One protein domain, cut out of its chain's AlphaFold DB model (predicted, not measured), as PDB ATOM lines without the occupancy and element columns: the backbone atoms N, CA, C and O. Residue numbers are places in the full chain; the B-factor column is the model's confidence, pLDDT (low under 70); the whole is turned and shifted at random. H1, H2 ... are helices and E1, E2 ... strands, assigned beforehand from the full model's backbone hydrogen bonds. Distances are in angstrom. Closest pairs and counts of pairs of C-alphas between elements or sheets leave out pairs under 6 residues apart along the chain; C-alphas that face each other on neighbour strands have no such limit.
ATOM      1  N   ASP A 123     113.392 141.905  90.442       96.50
ATOM      2  CA  ASP A 123     112.575 141.752  91.656       96.50
ATOM      3  C   ASP A 123     113.456 141.436  92.870       96.50
ATOM      4  O   ASP A 123     113.271 141.990  93.951       96.50
ATOM      5  N   LEU A 124     114.486 140.594  92.692       96.75
ATOM      6  CA  LEU A 124     115.444 140.283  93.755       96.75
ATOM      7  C   LEU A 124     116.170 141.541  94.260       96.75
ATOM      8  O   LEU A 124     116.426 141.666  95.459       96.75
ATOM      9  N   LEU A 125     116.508 142.465  93.357       96.12
ATOM     10  CA  LEU A 125     117.129 143.742  93.709       96.12
ATOM     11  C   LEU A 125     116.142 144.723  94.360       96.12
ATOM     12  O   LEU A 125     116.578 145.598  95.111       96.12
ATOM     13  N   ASP A 126     114.841 144.584  94.099       95.81
ATOM     14  CA  ASP A 126     113.789 145.423  94.677       95.81
ATOM     15  C   ASP A 126     113.414 145.018  96.119       95.81
ATOM     16  O   ASP A 126     112.846 145.824  96.855       95.81
ATOM     17  N   ILE A 127     113.822 143.827  96.583       97.38
ATOM     18  CA  ILE A 127     113.560 143.337  97.952       97.38
ATOM     19  C   ILE A 127     114.255 144.166  99.036       97.38
ATOM     20  O   ILE A 127     113.711 144.295 100.131       97.38
ATOM     21  N   LEU A 128     115.455 144.696  98.793       97.25
ATOM     22  CA  LEU A 128     116.269 145.335  99.832       97.25
ATOM     23  C   LEU A 128     116.585 146.781  99.466       97.25
ATOM     24  O   LEU A 128     117.159 147.032  98.416       97.25
ATOM     25  N   SER A 129     116.324 147.705 100.387       97.00
ATOM     26  CA  SER A 129     116.782 149.093 100.331       97.00
ATOM     27  C   SER A 129     117.858 149.358 101.383       97.00
ATOM     28  O   SER A 129     117.730 148.943 102.537       97.00
ATOM     29  N   VAL A 130     118.911 150.089 101.003       97.31
ATOM     30  CA  VAL A 130     120.012 150.478 101.900       97.31
ATOM     31  C   VAL A 130     120.396 151.925 101.642       97.31
ATOM     32  O   VAL A 130     120.862 152.268 100.555       97.31
ATOM     33  N   ASN A 131     120.256 152.760 102.671       97.00
ATOM     34  CA  ASN A 131     120.422 154.204 102.585       97.00
ATOM     35  C   ASN A 131     121.358 154.721 103.676       97.00
ATOM     36  O   ASN A 131     121.130 154.517 104.868       97.00
ATOM     37  N   VAL A 132     122.390 155.456 103.275       97.88
ATOM     38  CA  VAL A 132     123.273 156.196 104.180       97.88
ATOM     39  C   VAL A 132     122.734 157.609 104.335       97.88
ATOM     40  O   VAL A 132     122.468 158.284 103.342       97.88
ATOM     41  N   LYS A 133     122.593 158.080 105.574       97.94
ATOM     42  CA  LYS A 133     122.038 159.400 105.892       97.94
ATOM     43  C   LYS A 133     123.120 160.351 106.368       97.94
ATOM     44  O   LYS A 133     123.876 160.024 107.284       97.94
ATOM     45  N   VAL A 134     123.122 161.557 105.813       97.75
ATOM     46  CA  VAL A 134     124.013 162.650 106.200       97.75
ATOM     47  C   VAL A 134     123.183 163.887 106.529       97.75
ATOM     48  O   VAL A 134     122.387 164.344 105.714       97.75
ATOM     49  N   GLY A 135     123.368 164.438 107.724       97.50
ATOM     50  CA  GLY A 135     122.663 165.637 108.188       97.50
ATOM     51  C   GLY A 135     122.261 165.557 109.661       97.50
ATOM     52  O   GLY A 135     122.353 164.474 110.247       97.50
ATOM     53  N   PRO A 136     121.849 166.688 110.265       97.81
ATOM     54  CA  PRO A 136     121.425 166.755 111.659       97.81
ATOM     55  C   PRO A 136     120.256 165.800 111.926       97.81
ATOM     56  O   PRO A 136     119.150 166.000 111.426       97.81
ATOM     57  N   GLN A 137     120.500 164.769 112.728       98.06
ATOM     58  CA  GLN A 137     119.523 163.734 113.056       98.06
ATOM     59  C   GLN A 137     119.786 163.130 114.436       98.06
ATOM     60  O   GLN A 137     120.925 163.042 114.898       98.06
ATOM     61  N   PHE A 138     118.724 162.685 115.092       98.06
ATOM     62  CA  PHE A 138     118.813 161.950 116.340       98.06
ATOM     63  C   PHE A 138     117.634 160.995 116.462       98.06
ATOM     64  O   PHE A 138     116.477 161.406 116.350       98.06
ATOM     65  N   GLY A 139     117.938 159.730 116.732       97.94
ATOM     66  CA  GLY A 139     116.940 158.759 117.133       97.94
ATOM     67  C   GLY A 139     117.060 157.411 116.449       97.94
ATOM     68  O   GLY A 139     118.007 157.123 115.713       97.94
ATOM     69  N   VAL A 140     116.062 156.581 116.715       98.38
ATOM     70  CA  VAL A 140     115.949 155.222 116.203       98.38
ATOM     71  C   VAL A 140     114.493 154.919 115.881       98.38
ATOM     72  O   VAL A 140     113.570 155.355 116.568       98.38
ATOM     73  N   SER A 141     114.295 154.166 114.815       98.25
ATOM     74  CA  SER A 141     113.014 153.662 114.366       98.25
ATOM     75  C   SER A 141     113.201 152.227 113.912       98.25
ATOM     76  O   SER A 141     114.169 151.925 113.217       98.25
ATOM     77  N   ALA A 142     112.298 151.345 114.310       98.50
ATOM     78  CA  ALA A 142     112.244 149.971 113.840       98.50
ATOM     79  C   ALA A 142     110.788 149.600 113.565       98.50
ATOM     80  O   ALA A 142     109.894 149.960 114.333       98.50
ATOM     81  N   TRP A 143     110.542 148.884 112.474       98.44
ATOM     82  CA  TRP A 143     109.197 148.518 112.050       98.44
ATOM     83  C   TRP A 143     109.179 147.156 111.367       98.44
ATOM     84  O   TRP A 143     110.116 146.798 110.662       98.44
ATOM     85  N   VAL A 144     108.099 146.402 111.569       97.50
ATOM     86  CA  VAL A 144     107.789 145.201 110.765       97.50
ATOM     87  C   VAL A 144     106.881 145.573 109.599       97.50
ATOM     88  O   VAL A 144     107.029 145.058 108.501       97.50
ATOM     89  N   THR A 145     105.952 146.486 109.869       97.19
ATOM     90  CA  THR A 145     105.180 147.264 108.900       97.19
ATOM     91  C   THR A 145     105.004 148.654 109.494       97.19
ATOM     92  O   THR A 145     105.175 148.851 110.699       97.19
ATOM     93  N   ARG A 146     104.572 149.640 108.712       95.69
ATOM     94  CA  ARG A 146     104.303 150.982 109.259       95.69
ATOM     95  C   ARG A 146     103.105 151.006 110.223       95.69
ATOM     96  O   ARG A 146     102.939 151.965 110.967       95.69
ATOM     97  N   GLY A 147     102.288 149.949 110.254       96.31
ATOM     98  CA  GLY A 147     101.271 149.733 111.291       96.31
ATOM     99  C   GLY A 147     101.812 149.115 112.589       96.31
ATOM    100  O   GLY A 147     101.138 149.180 113.613       96.31
ATOM    101  N   PHE A 148     103.015 148.533 112.569       97.69
ATOM    102  CA  PHE A 148     103.662 147.902 113.718       97.69
ATOM    103  C   PHE A 148     105.128 148.342 113.822       97.69
ATOM    104  O   PHE A 148     106.035 147.720 113.259       97.69
ATOM    105  N   GLN A 149     105.342 149.438 114.547       97.81
ATOM    106  CA  GLN A 149     106.641 150.095 114.662       97.81
ATOM    107  C   GLN A 149     106.900 150.648 116.063       97.81
ATOM    108  O   GLN A 149     105.980 150.860 116.847       97.81
ATOM    109  N   VAL A 150     108.163 150.916 116.362       98.19
ATOM    110  CA  VAL A 150     108.616 151.713 117.504       98.19
ATOM    111  C   VAL A 150     109.490 152.803 116.916       98.19
ATOM    112  O   VAL A 150     110.488 152.495 116.263       98.19
ATOM    113  N   THR A 151     109.130 154.065 117.114       97.69
ATOM    114  CA  THR A 151     109.883 155.170 116.519       97.69
ATOM    115  C   THR A 151     110.068 156.297 117.522       97.69
ATOM    116  O   THR A 151     109.139 156.684 118.229       97.69
ATOM    117  N   LEU A 152     111.285 156.814 117.586       98.12
ATOM    118  CA  LEU A 152     111.628 158.078 118.209       98.12
ATOM    119  C   LEU A 152     112.749 158.659 117.357       98.12
ATOM    120  O   LEU A 152     113.913 158.318 117.555       98.12
ATOM    121  N   TYR A 153     112.390 159.469 116.368       98.06
ATOM    122  CA  TYR A 153     113.320 159.966 115.366       98.06
ATOM    123  C   TYR A 153     112.995 161.404 114.977       98.06
ATOM    124  O   TYR A 153     111.856 161.736 114.667       98.06
ATOM    125  N   THR A 154     114.015 162.253 114.920       98.00
ATOM    126  CA  THR A 154     113.924 163.579 114.309       98.00
ATOM    127  C   THR A 154     115.172 163.853 113.485       98.00
ATOM    128  O   THR A 154     116.279 163.499 113.892       98.00
ATOM    129  N   GLY A 155     115.036 164.503 112.334       96.44
ATOM    130  CA  GLY A 155     116.199 164.902 111.552       96.44
ATOM    131  C   GLY A 155     115.876 165.595 110.241       96.44
ATOM    132  O   GLY A 155     114.784 165.451 109.701       96.44
ATOM    133  N   ASN A 156     116.866 166.324 109.737       97.31
ATOM    134  CA  ASN A 156     116.917 166.873 108.390       97.31
ATOM    135  C   ASN A 156     118.140 166.265 107.698       97.31
ATOM    136  O   ASN A 156     119.278 166.578 108.049       97.31
ATOM    137  N   THR A 157     117.907 165.338 106.777       96.94
ATOM    138  CA  THR A 157     118.955 164.485 106.213       96.94
ATOM    139  C   THR A 157     118.904 164.456 104.701       96.94
ATOM    140  O   THR A 157     117.824 164.416 104.119       96.94
ATOM    141  N   VAL A 158     120.075 164.379 104.079       96.56
ATOM    142  CA  VAL A 158     120.244 163.906 102.707       96.56
ATOM    143  C   VAL A 158     120.654 162.442 102.781       96.56
ATOM    144  O   VAL A 158     121.580 162.077 103.505       96.56
ATOM    145  N   GLN A 159     119.944 161.594 102.060       95.56
ATOM    146  CA  GLN A 159     120.154 160.158 102.020       95.56
ATOM    147  C   GLN A 159     120.748 159.794 100.667       95.56
ATOM    148  O   GLN A 159     120.290 160.307  99.650       95.56
ATOM    149  N   LEU A 160     121.739 158.913 100.650       96.00
ATOM    150  CA  LEU A 160     122.332 158.340  99.446       96.00
ATOM    151  C   LEU A 160     122.227 156.831  99.555       96.00
ATOM    152  O   LEU A 160     122.635 156.259 100.569       96.00
ATOM    153  N   GLY A 161     121.690 156.180  98.534       93.31
ATOM    154  CA  GLY A 161     121.474 154.751  98.638       93.31
ATOM    155  C   GLY A 161     120.719 154.137  97.486       93.31
ATOM    156  O   GLY A 161     120.407 154.783  96.483       93.31
ATOM    157  N   TRP A 162     120.465 152.853  97.680       93.56
ATOM    158  CA  TRP A 162     119.584 152.053  96.861       93.56
ATOM    159  C   TRP A 162     118.198 152.100  97.498       93.56
ATOM    160  O   TRP A 162     117.967 151.476  98.537       93.56
ATOM    161  N   PHE A 163     117.317 152.907  96.914       90.00
ATOM    162  CA  PHE A 163     115.947 153.083  97.375       90.00
ATOM    163  C   PHE A 163     115.003 152.123  96.645       90.00
ATOM    164  O   PHE A 163     115.292 151.639  95.549       90.00
ATOM    165  N   GLN A 164     113.821 151.940  97.228       85.81
ATOM    166  CA  GLN A 164     112.743 151.107  96.703       85.81
ATOM    167  C   GLN A 164     112.497 151.314  95.197       85.81
ATOM    168  O   GLN A 164     112.359 152.461  94.742       85.81
ATOM    169  N   LYS A 165     112.326 150.195  94.476       85.50
ATOM    170  CA  LYS A 165     112.141 150.103  93.017       85.50
ATOM    171  C   LYS A 165     113.360 150.548  92.215       85.50
ATOM    172  O   LYS A 165     113.249 151.441  91.370       85.50
ATOM    173  N   ARG A 166     114.527 149.966  92.505       87.44
ATOM    174  CA  ARG A 166     115.793 150.231  91.798       87.44
ATOM    175  C   ARG A 166     116.160 151.714  91.708       87.44
ATOM    176  O   ARG A 166     116.879 152.117  90.791       87.44
ATOM    177  N   ASN A 167     115.666 152.551  92.624       88.50
ATOM    178  CA  ASN A 167     115.918 153.977  92.525       88.50
ATOM    179  C   ASN A 167     117.276 154.283  93.154       88.50
ATOM    180  O   ASN A 167     117.418 154.287  94.375       88.50
ATOM    181  N   LEU A 168     118.278 154.534  92.315       90.44
ATOM    182  CA  LEU A 168     119.581 155.020  92.741       90.44
ATOM    183  C   LEU A 168     119.589 156.545  92.650       90.44
ATOM    184  O   LEU A 168     119.312 157.129  91.597       90.44
ATOM    185  N   GLY A 169     119.938 157.204  93.749       91.56
ATOM    186  CA  GLY A 169     119.961 158.657  93.770       91.56
ATOM    187  C   GLY A 169     120.212 159.229  95.148       91.56
ATOM    188  O   GLY A 169     120.915 158.635  95.972       91.56
ATOM    189  N   TYR A 170     119.621 160.392  95.389       92.44
ATOM    190  CA  TYR A 170     119.610 161.015  96.697       92.44
ATOM    191  C   TYR A 170     118.203 161.433  97.099       92.44
ATOM    192  O   TYR A 170     117.374 161.796  96.267       92.44
ATOM    193  N   THR A 171     117.944 161.390  98.399       93.50
ATOM    194  CA  THR A 171     116.650 161.750  98.968       93.50
ATOM    195  C   THR A 171     116.858 162.712 100.120       93.50
ATOM    196  O   THR A 171     117.523 162.378 101.094       93.50
ATOM    197  N   GLU A 172     116.290 163.905 100.038       94.56
ATOM    198  CA  GLU A 172     116.223 164.816 101.174       94.56
ATOM    199  C   GLU A 172     114.983 164.494 102.000       94.56
ATOM    200  O   GLU A 172     113.904 164.290 101.449       94.56
ATOM    201  N   GLU A 173     115.131 164.427 103.317       95.19
ATOM    202  CA  GLU A 173     114.047 164.112 104.240       95.19
ATOM    203  C   GLU A 173     114.173 164.949 105.515       95.19
ATOM    204  O   GLU A 173     115.146 164.824 106.263       95.19
ATOM    205  N   LEU A 174     113.149 165.755 105.782       95.62
ATOM    206  CA  LEU A 174     112.857 166.347 107.079       95.62
ATOM    207  C   LEU A 174     111.785 165.485 107.745       95.62
ATOM    208  O   LEU A 174     110.671 165.399 107.236       95.62
ATOM    209  N   SER A 175     112.110 164.840 108.862       95.62
ATOM    210  CA  SER A 175     111.180 163.965 109.583       95.62
ATOM    211  C   SER A 175     111.194 164.228 111.084       95.62
ATOM    212  O   SER A 175     112.249 164.476 111.666       95.62
ATOM    213  N   ALA A 176     110.022 164.143 111.707       96.62
ATOM    214  CA  ALA A 176     109.833 164.056 113.151       96.62
ATOM    215  C   ALA A 176     108.749 163.009 113.433       96.62
ATOM    216  O   ALA A 176     107.615 163.148 112.976       96.62
ATOM    217  N   GLU A 177     109.116 161.945 114.142       96.00
ATOM    218  CA  GLU A 177     108.307 160.746 114.356       96.00
ATOM    219  C   GLU A 177     108.483 160.273 115.806       96.00
ATOM    220  O   GLU A 177     109.614 160.082 116.259       96.00
ATOM    221  N   ALA A 178     107.393 160.058 116.545       97.06
ATOM    222  CA  ALA A 178     107.471 159.512 117.903       97.06
ATOM    223  C   ALA A 178     106.235 158.676 118.250       97.06
ATOM    224  O   ALA A 178     105.137 159.214 118.301       97.06
ATOM    225  N   GLY A 179     106.384 157.381 118.529       96.50
ATOM    226  CA  GLY A 179     105.262 156.552 118.973       96.50
ATOM    227  C   GLY A 179     105.481 155.044 118.866       96.50
ATOM    228  O   GLY A 179     106.597 154.564 118.649       96.50
ATOM    229  N   LEU A 180     104.381 154.305 119.032       97.12
ATOM    230  CA  LEU A 180     104.337 152.844 119.074       97.12
ATOM    231  C   LEU A 180     103.137 152.313 118.274       97.12
ATOM    232  O   LEU A 180     102.017 152.816 118.380       97.12
ATOM    233  N   GLY A 181     103.358 151.231 117.532       96.44
ATOM    234  CA  GLY A 181     102.337 150.558 116.742       96.44
ATOM    235  C   GLY A 181     101.784 151.473 115.642       96.44
ATOM    236  O   GLY A 181     102.559 152.157 114.972       96.44
ATOM    237  N   PRO A 182     100.455 151.511 115.440       94.56
ATOM    238  CA  PRO A 182      99.851 152.335 114.398       94.56
ATOM    239  C   PRO A 182      99.661 153.800 114.821       94.56
ATOM    240  O   PRO A 182      99.261 154.613 113.986       94.56
ATOM    241  N   VAL A 183      99.903 154.135 116.098       95.94
ATOM    242  CA  VAL A 183      99.701 155.472 116.675       95.94
ATOM    243  C   VAL A 183     101.054 156.152 116.842       95.94
ATOM    244  O   VAL A 183     101.743 156.000 117.850       95.94
ATOM    245  N   VAL A 184     101.437 156.898 115.815       93.81
ATOM    246  CA  VAL A 184     102.715 157.596 115.725       93.81
ATOM    247  C   VAL A 184     102.443 158.961 115.095       93.81
ATOM    248  O   VAL A 184     102.230 159.043 113.884       93.81
ATOM    249  N   PRO A 185     102.408 160.053 115.880       92.50
ATOM    250  CA  PRO A 185     102.495 161.392 115.322       92.50
ATOM    251  C   PRO A 185     103.750 161.517 114.459       92.50
ATOM    252  O   PRO A 185     104.872 161.260 114.904       92.50
ATOM    253  N   ILE A 186     103.523 161.917 113.216       92.62
ATOM    254  CA  ILE A 186     104.531 162.027 112.176       92.62
ATOM    255  C   ILE A 186     104.367 163.350 111.444       92.62
ATOM    256  O   ILE A 186     103.254 163.790 111.153       92.62
ATOM    257  N   SER A 187     105.496 163.979 111.147       93.75
ATOM    258  CA  SER A 187     105.610 165.086 110.206       93.75
ATOM    259  C   SER A 187     106.788 164.788 109.298       93.75
ATOM    260  O   SER A 187     107.915 164.660 109.782       93.75
ATOM    261  N   ILE A 188     106.523 164.610 108.005       93.00
ATOM    262  CA  ILE A 188     107.551 164.322 107.007       93.00
ATOM    263  C   ILE A 188     107.401 165.260 105.824       93.00
ATOM    264  O   ILE A 188     106.313 165.430 105.278       93.00
ATOM    265  N   SER A 189     108.540 165.784 105.387       92.56
ATOM    266  CA  SER A 189     108.739 166.373 104.074       92.56
ATOM    267  C   SER A 189     109.919 165.670 103.418       92.56
ATOM    268  O   SER A 189     111.029 165.722 103.941       92.56
ATOM    269  N   GLY A 190     109.692 165.013 102.289       90.00
ATOM    270  CA  GLY A 190     110.707 164.266 101.562       90.00
ATOM    271  C   GLY A 190     110.688 164.581 100.073       90.00
ATOM    272  O   GLY A 190     109.618 164.771  99.497       90.00
ATOM    273  N   ARG A 191     111.866 164.616  99.453       88.25
ATOM    274  CA  ARG A 191     112.038 164.683  97.997       88.25
ATOM    275  C   ARG A 191     113.167 163.769  97.558       88.25
ATOM    276  O   ARG A 191     114.211 163.736  98.200       88.25
ATOM    277  N   SER A 192     112.965 163.028  96.484       87.62
ATOM    278  CA  SER A 192     113.918 162.075  95.924       87.62
ATOM    279  C   SER A 192     114.242 162.475  94.494       87.62
ATOM    280  O   SER A 192     113.334 162.776  93.717       87.62
ATOM    281  N   MET A 193     115.529 162.493  94.166       85.56
ATOM    282  CA  MET A 193     116.052 162.776  92.834       85.56
ATOM    283  C   MET A 193     117.030 161.671  92.430       85.56
ATOM    284  O   MET A 193     117.850 161.227  93.233       85.56
ATOM    285  N   GLY A 194     116.976 161.243  91.171       84.94
ATOM    286  CA  GLY A 194     117.813 160.163  90.655       84.94
ATOM    287  C   GLY A 194     117.162 159.497  89.454       84.94
ATOM    288  O   GLY A 194     116.576 160.170  88.608       84.94
ATOM    289  N   THR A 195     117.229 158.169  89.404       80.38
ATOM    290  CA  THR A 195     116.532 157.360  88.385       80.38
ATOM    291  C   THR A 195     115.004 157.402  88.502       80.38
ATOM    292  O   THR A 195     114.304 157.035  87.564       80.38
ATOM    293  N   GLY A 196     114.479 157.891  89.626       75.50
ATOM    294  CA  GLY A 196     113.071 158.212  89.817       75.50
ATOM    295  C   GLY A 196     112.898 159.428  90.723       75.50
ATOM    296  O   GLY A 196     113.712 159.666  91.619       75.50
ATOM    297  N   SER A 197     111.813 160.171  90.503       73.81
ATOM    298  CA  SER A 197     111.447 161.337  91.311       73.81
ATOM    299  C   SER A 197     110.243 161.013  92.185       73.81
ATOM    300  O   SER A 197     109.196 160.601  91.683       73.81
ATOM    301  N   LYS A 198     110.386 161.189  93.500       81.12
ATOM    302  CA  LYS A 198     109.319 160.958  94.486       81.12
ATOM    303  C   LYS A 198     109.338 162.089  95.498       81.12
ATOM    304  O   LYS A 198     110.370 162.313  96.116       81.12
ATOM    305  N   ASP A 199     108.198 162.720  95.738       82.06
ATOM    306  CA  ASP A 199     108.069 163.747  96.770       82.06
ATOM    307  C   ASP A 199     106.891 163.418  97.685       82.06
ATOM    308  O   ASP A 199     105.868 162.896  97.234       82.06
ATOM    309  N   ALA A 200     107.010 163.761  98.962       82.06
ATOM    310  CA  ALA A 200     105.931 163.649  99.928       82.06
ATOM    311  C   ALA A 200     105.981 164.783 100.945       82.06
ATOM    312  O   ALA A 200     107.041 165.150 101.440       82.06
ATOM    313  N   TYR A 201     104.806 165.290 101.298       84.50
ATOM    314  CA  TYR A 201     104.603 166.146 102.454       84.50
ATOM    315  C   TYR A 201     103.342 165.667 103.157       84.50
ATOM    316  O   TYR A 201     102.260 165.694 102.571       84.50
ATOM    317  N   GLU A 202     103.471 165.172 104.384       87.19
ATOM    318  CA  GLU A 202     102.309 164.727 105.144       87.19
ATOM    319  C   GLU A 202     102.562 164.811 106.648       87.19
ATOM    320  O   GLU A 202     103.670 164.578 107.138       87.19
ATOM    321  N   SER A 203     101.495 165.114 107.387       87.88
ATOM    322  CA  SER A 203     101.458 164.964 108.836       87.88
ATOM    323  C   SER A 203     100.188 164.231 109.249       87.88
ATOM    324  O   SER A 203      99.101 164.482 108.725       87.88
ATOM    325  N   PHE A 204     100.327 163.264 110.148       91.62
ATOM    326  CA  PHE A 204      99.215 162.470 110.663       91.62
ATOM    327  C   PHE A 204      99.611 161.783 111.970       91.62
ATOM    328  O   PHE A 204     100.744 161.886 112.424       91.62
ATOM    329  N   VAL A 205      98.648 161.108 112.598       91.25
ATOM    330  CA  VAL A 205      98.855 160.353 113.849       91.25
ATOM    331  C   VAL A 205      98.639 158.854 113.649       91.25
ATOM    332  O   VAL A 205      99.284 158.038 114.298       91.25
ATOM    333  N   PHE A 206      97.733 158.479 112.745       95.44
ATOM    334  CA  PHE A 206      97.364 157.086 112.509       95.44
ATOM    335  C   PHE A 206      97.893 156.593 111.169       95.44
ATOM    336  O   PHE A 206      97.533 157.120 110.111       95.44
ATOM    337  N   HIS A 207      98.709 155.546 111.232       94.25
ATOM    338  CA  HIS A 207      99.250 154.868 110.065       94.25
ATOM    339  C   HIS A 207      98.180 154.022 109.376       94.25
ATOM    340  O   HIS A 207      97.507 153.202 109.995       94.25
ATOM    341  N   SER A 208      98.044 154.198 108.065       94.38
ATOM    342  CA  SER A 208      97.155 153.407 107.213       94.38
ATOM    343  C   SER A 208      97.771 153.309 105.827       94.38
ATOM    344  O   SER A 208      98.265 154.333 105.355       94.38
ATOM    345  N   PRO A 209      97.696 152.156 105.136       93.56
ATOM    346  CA  PRO A 209      98.261 152.022 103.794       93.56
ATOM    347  C   PRO A 209      97.676 153.056 102.828       93.56
ATOM    348  O   PRO A 209      98.342 153.455 101.891       93.56
ATOM    349  N   ARG A 210      96.470 153.574 103.099       91.50
ATOM    350  CA  ARG A 210      95.767 154.552 102.257       91.50
ATOM    351  C   ARG A 210      96.319 155.986 102.321       91.50
ATOM    352  O   ARG A 210      95.813 156.846 101.609       91.50
ATOM    353  N   LYS A 211      97.281 156.288 103.202       91.38
ATOM    354  CA  LYS A 211      97.856 157.645 103.323       91.38
ATOM    355  C   LYS A 211      98.739 157.977 102.121       91.38
ATOM    356  O   LYS A 211      99.421 157.092 101.611       91.38
ATOM    357  N   LYS A 212      98.766 159.247 101.694       88.38
ATOM    358  CA  LYS A 212      99.468 159.676 100.466       88.38
ATOM    359  C   LYS A 212     100.967 159.348 100.522       88.38
ATOM    360  O   LYS A 212     101.532 158.942  99.505       88.38
ATOM    361  N   ILE A 213     101.596 159.438 101.694       90.94
ATOM    362  CA  ILE A 213     102.999 159.061 101.906       90.94
ATOM    363  C   ILE A 213     103.257 157.588 101.565       90.94
ATOM    364  O   ILE A 213     104.300 157.273 100.998       90.94
ATOM    365  N   TYR A 214     102.293 156.704 101.833       93.38
ATOM    366  CA  TYR A 214     102.379 155.270 101.543       93.38
ATOM    367  C   TYR A 214     101.891 154.886 100.160       93.38
ATOM    368  O   TYR A 214     101.986 153.726  99.788       93.38
ATOM    369  N   GLN A 215     101.359 155.840  99.403       90.12
ATOM    370  CA  GLN A 215     101.040 155.648  97.993       90.12
ATOM    371  C   GLN A 215     102.208 156.060  97.095       90.12
ATOM    372  O   GLN A 215     102.374 155.502  96.017       90.12
ATOM    373  N   ASN A 216     103.025 157.024  97.535       86.94
ATOM    374  CA  ASN A 216     103.985 157.690  96.651       86.94
ATOM    375  C   ASN A 216     105.446 157.623  97.109       86.94
ATOM    376  O   ASN A 216     106.334 157.789  96.274       86.94
ATOM    377  N   TYR A 217     105.716 157.433  98.405       90.75
ATOM    378  CA  TYR A 217     107.045 157.710  98.961       90.75
ATOM    379  C   TYR A 217     107.632 156.574  99.799       90.75
ATOM    380  O   TYR A 217     108.760 156.171  99.535       90.75
ATOM    381  N   ARG A 218     106.886 156.037 100.771       93.44
ATOM    382  CA  ARG A 218     107.323 154.926 101.633       93.44
ATOM    383  C   ARG A 218     106.515 153.666 101.363       93.44
ATOM    384  O   ARG A 218     105.321 153.742 101.094       93.44
ATOM    385  N   ASP A 219     107.144 152.514 101.539       95.62
ATOM    386  CA  ASP A 219     106.435 151.244 101.598       95.62
ATOM    387  C   ASP A 219     105.730 151.094 102.956       95.62
ATOM    388  O   ASP A 219     106.346 151.216 104.019       95.62
ATOM    389  N   TYR A 220     104.417 150.859 102.939       97.06
ATOM    390  CA  TYR A 220     103.672 150.570 104.166       97.06
ATOM    391  C   TYR A 220     104.015 149.184 104.722       97.06
ATOM    392  O   TYR A 220     104.014 148.987 105.941       97.06
ATOM    393  N   TRP A 221     104.295 148.236 103.826       97.56
ATOM    394  CA  TRP A 221     104.480 146.823 104.137       97.56
ATOM    395  C   TRP A 221     105.937 146.439 104.340       97.56
ATOM    396  O   TRP A 221     106.197 145.283 104.647       97.56
ATOM    397  N   GLY A 222     106.868 147.377 104.188       97.19
ATOM    398  CA  GLY A 222     108.280 147.128 104.428       97.19
ATOM    399  C   GLY A 222     108.569 146.847 105.901       97.19
ATOM    400  O   GLY A 222     107.844 147.311 106.783       97.19
ATOM    401  N   MET A 223     109.647 146.113 106.160       98.38
ATOM    402  CA  MET A 223     110.239 145.892 107.478       98.38
ATOM    403  C   MET A 223     111.623 146.519 107.496       98.38
ATOM    404  O   MET A 223     112.443 146.212 106.638       98.38
ATOM    405  N   GLY A 224     111.933 147.342 108.486       98.19
ATOM    406  CA  GLY A 224     113.204 148.042 108.475       98.19
ATOM    407  C   GLY A 224     113.609 148.649 109.797       98.19
ATOM    408  O   GLY A 224     112.897 148.607 110.803       98.19
ATOM    409  N   VAL A 225     114.811 149.209 109.765       98.50
ATOM    410  CA  VAL A 225     115.400 149.975 110.851       98.50
ATOM    411  C   VAL A 225     116.023 151.239 110.278       98.50
ATOM    412  O   VAL A 225     116.667 151.224 109.230       98.50
ATOM    413  N   LYS A 226     115.851 152.342 110.996       98.06
ATOM    414  CA  LYS A 226     116.442 153.645 110.708       98.06
ATOM    415  C   LYS A 226     117.056 154.169 111.994       98.06
ATOM    416  O   LYS A 226     116.369 154.296 113.002       98.06
ATOM    417  N   ALA A 227     118.344 154.478 111.971       98.50
ATOM    418  CA  ALA A 227     119.062 155.006 113.124       98.50
ATOM    419  C   ALA A 227     119.954 156.167 112.695       98.50
ATOM    420  O   ALA A 227     120.589 156.114 111.643       98.50
ATOM    421  N   GLY A 228     120.007 157.211 113.516       97.88
ATOM    422  CA  GLY A 228     120.793 158.403 113.234       97.88
ATOM    423  C   GLY A 228     121.296 159.063 114.509       97.88
ATOM    424  O   GLY A 228     120.564 159.184 115.490       97.88
ATOM    425  N   VAL A 229     122.556 159.497 114.491       97.94
ATOM    426  CA  VAL A 229     123.196 160.203 115.602       97.94
ATOM    427  C   VAL A 229     124.014 161.372 115.064       97.94
ATOM    428  O   VAL A 229     124.983 161.201 114.322       97.94
ATOM    429  N   VAL A 230     123.640 162.574 115.496       97.00
ATOM    430  CA  VAL A 230     124.279 163.852 115.166       97.00
ATOM    431  C   VAL A 230     124.285 164.103 113.658       97.00
ATOM    432  O   VAL A 230     123.342 164.707 113.176       97.00
ATOM    433  N   MET A 231     125.296 163.649 112.912       97.81
ATOM    434  CA  MET A 231     125.409 163.882 111.462       97.81
ATOM    435  C   MET A 231     125.271 162.619 110.610       97.81
ATOM    436  O   MET A 231     125.084 162.740 109.402       97.81
ATOM    437  N   GLY A 232     125.398 161.429 111.199       98.00
ATOM    438  CA  GLY A 232     125.460 160.165 110.466       98.00
ATOM    439  C   GLY A 232     124.306 159.242 110.820       98.00
ATOM    440  O   GLY A 232     123.896 159.168 111.979       98.00
ATOM    441  N   GLY A 233     123.796 158.526 109.826       98.00
ATOM    442  CA  GLY A 233     122.733 157.555 110.019       98.00
ATOM    443  C   GLY A 233     122.689 156.509 108.917       98.00
ATOM    444  O   GLY A 233     123.357 156.626 107.890       98.00
ATOM    445  N   LEU A 234     121.892 155.481 109.157       98.25
ATOM    446  CA  LEU A 234     121.662 154.370 108.247       98.25
ATOM    447  C   LEU A 234     120.175 154.022 108.275       98.25
ATOM    448  O   LEU A 234     119.537 154.061 109.329       98.25
ATOM    449  N   GLU A 235     119.634 153.663 107.121       98.00
ATOM    450  CA  GLU A 235     118.341 153.007 106.988       98.00
ATOM    451  C   GLU A 235     118.488 151.764 106.120       98.00
ATOM    452  O   GLU A 235     119.119 151.800 105.065       98.00
ATOM    453  N   VAL A 236     117.926 150.663 106.602       98.19
ATOM    454  CA  VAL A 236     117.849 149.393 105.885       98.19
ATOM    455  C   VAL A 236     116.406 148.928 105.957       98.19
ATOM    456  O   VAL A 236     115.825 148.892 107.045       98.19
ATOM    457  N   GLU A 237     115.829 148.580 104.813       98.31
ATOM    458  CA  GLU A 237     114.436 148.152 104.705       98.31
ATOM    459  C   GLU A 237     114.320 146.963 103.748       98.31
ATOM    460  O   GLU A 237     114.978 146.918 102.713       98.31
ATOM    461  N   VAL A 238     113.500 145.986 104.121       98.19
ATOM    462  CA  VAL A 238     113.113 144.823 103.325       98.19
ATOM    463  C   VAL A 238     111.666 145.013 102.878       98.19
ATOM    464  O   VAL A 238     110.794 145.263 103.710       98.19
ATOM    465  N   HIS A 239     111.403 144.859 101.587       97.81
ATOM    466  CA  HIS A 239     110.100 145.060 100.961       97.81
ATOM    467  C   HIS A 239     109.380 143.722 100.785       97.81
ATOM    468  O   HIS A 239     109.637 142.967  99.849       97.81
ATOM    469  N   TRP A 240     108.470 143.403 101.710       97.38
ATOM    470  CA  TRP A 240     107.795 142.101 101.717       97.38
ATOM    471  C   TRP A 240     106.933 141.858 100.477       97.38
ATOM    472  O   TRP A 240     106.856 140.723 100.018       97.38
ATOM    473  N   LEU A 241     106.302 142.897  99.921       96.88
ATOM    474  CA  LEU A 241     105.514 142.754  98.695       96.88
ATOM    475  C   LEU A 241     106.389 142.368  97.499       96.88
ATOM    476  O   LEU A 241     106.023 141.447  96.778       96.88
ATOM    477  N   GLU A 242     107.558 142.992  97.352       97.25
ATOM    478  CA  GLU A 242     108.538 142.664  96.305       97.25
ATOM    479  C   GLU A 242     109.087 141.235  96.496       97.25
ATOM    480  O   GLU A 242     109.251 140.480  95.542       97.25
ATOM    481  N   PHE A 243     109.287 140.795  97.746       97.69
ATOM    482  CA  PHE A 243     109.663 139.405  98.037       97.69
ATOM    483  C   PHE A 243     108.588 138.404  97.591       97.69
ATOM    484  O   PHE A 243     108.910 137.359  97.020       97.69
ATOM    485  N   PHE A 244     107.311 138.699  97.850       97.81
ATOM    486  CA  PHE A 244     106.215 137.842  97.399       97.81
ATOM    487  C   PHE A 244     106.057 137.854  95.881       97.81
ATOM    488  O   PHE A 244     105.756 136.802  95.320       97.81
ATOM    489  N   ASP A 245     106.288 138.991  95.228       97.19
ATOM    490  CA  ASP A 245     106.271 139.096  93.772       97.19
ATOM    491  C   ASP A 245     107.382 138.258  93.125       97.19
ATOM    492  O   ASP A 245     107.097 137.379  92.310       97.19
TER     493      ASP A 245
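Overview. This is residues 123 to 245 of the 327 residues of an uncharacterized protein of Leptospira fletcheri (UniProt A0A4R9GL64). One sheet is folded over into a cupped shell, its six strands nested as arches: E6 and E1 double back most sharply, and the arches widen through E2 and E3 to E4 and E5. The stretch from E5 through H2 to E6 crosses the shell's open side, while the short H1 and H3 sit together at its rim. The printed part has 123 residues, with three named helices and six named strands in the order H1 E1 E2 E3 E4 E5 H2 E6 H3; the antiparallel sheet runs E5 E4 E3 E2 E1 E6. It is mostly strand and compact, with a radius of gyration of the C-alphas of 13.1 A and spans of 32 by 28 by 21 A.

Along the chain. H1, residues 123 to 126, begins at C-alpha 123 (112.575, 141.752, 91.656). E1, residues 128 to 145, is 14.5 A from first to last C-alpha and bends by 156 degrees at residue 135. E2, residues 148 to 163, measures 21.1 A and bends by 127 degrees at 160. E3, residues 167 to 180, measures 29.0 A and bends by 91 degrees at 170. E4, residues 183 to 194, measures 32.0 A, and E5, residues 198 to 206, 22.0 A. H2 spans residues 212 to 216. E6, residues 223 to 238, begins at C-alpha 223 (110.239, 145.892, 107.478) and bends by 175 degrees at 231; its end C-alphas are 5.2 A apart. H3, residues 240 to 245, ends at C-alpha 245 (106.271, 139.096, 93.772).

Arrangement. The sheet is twisted, with edge strands E5 and E6. E1 to E5 form a meander, each strand the antiparallel neighbour of the one before, in four hairpins. Across E1 and E6, N 131 and O 235 are 2.8 A apart, within hydrogen-bond range, as are N 158 and O 134 of E2 and E1, 2.8 A, N 173 and O 157 of E3 and E2, 2.8 A, N 189 and O 174 of E4 and E3, 2.8 A, and N 200 and O 190 of E5 and E4, 2.8 A. E5 and E6 are apart. H2 is on the sheet at a height of 5.7 A, over none of its strands; its closest C-alpha pair with E5 is Ile 213 and Ala 200, 5.8 A. H1 and H3 touch, with the C-alphas of Asp 126 and Glu 242 closest at 6.2 A. H1 only grazes the sheet with residues 125 to 126, and H3 only grazes it with residues 240 to 243. Every O i to N i+4 pair is within hydrogen-bond range in H2 and H3; H1 is too short for one.

Size, cuts and confidence. The C-alphas farthest apart, of Val 230 and Asp 245, are 37.3 A apart. The printed part has no cut and no long link. The mean pLDDT of the printed part is 94.2, and no printed residue is under 70.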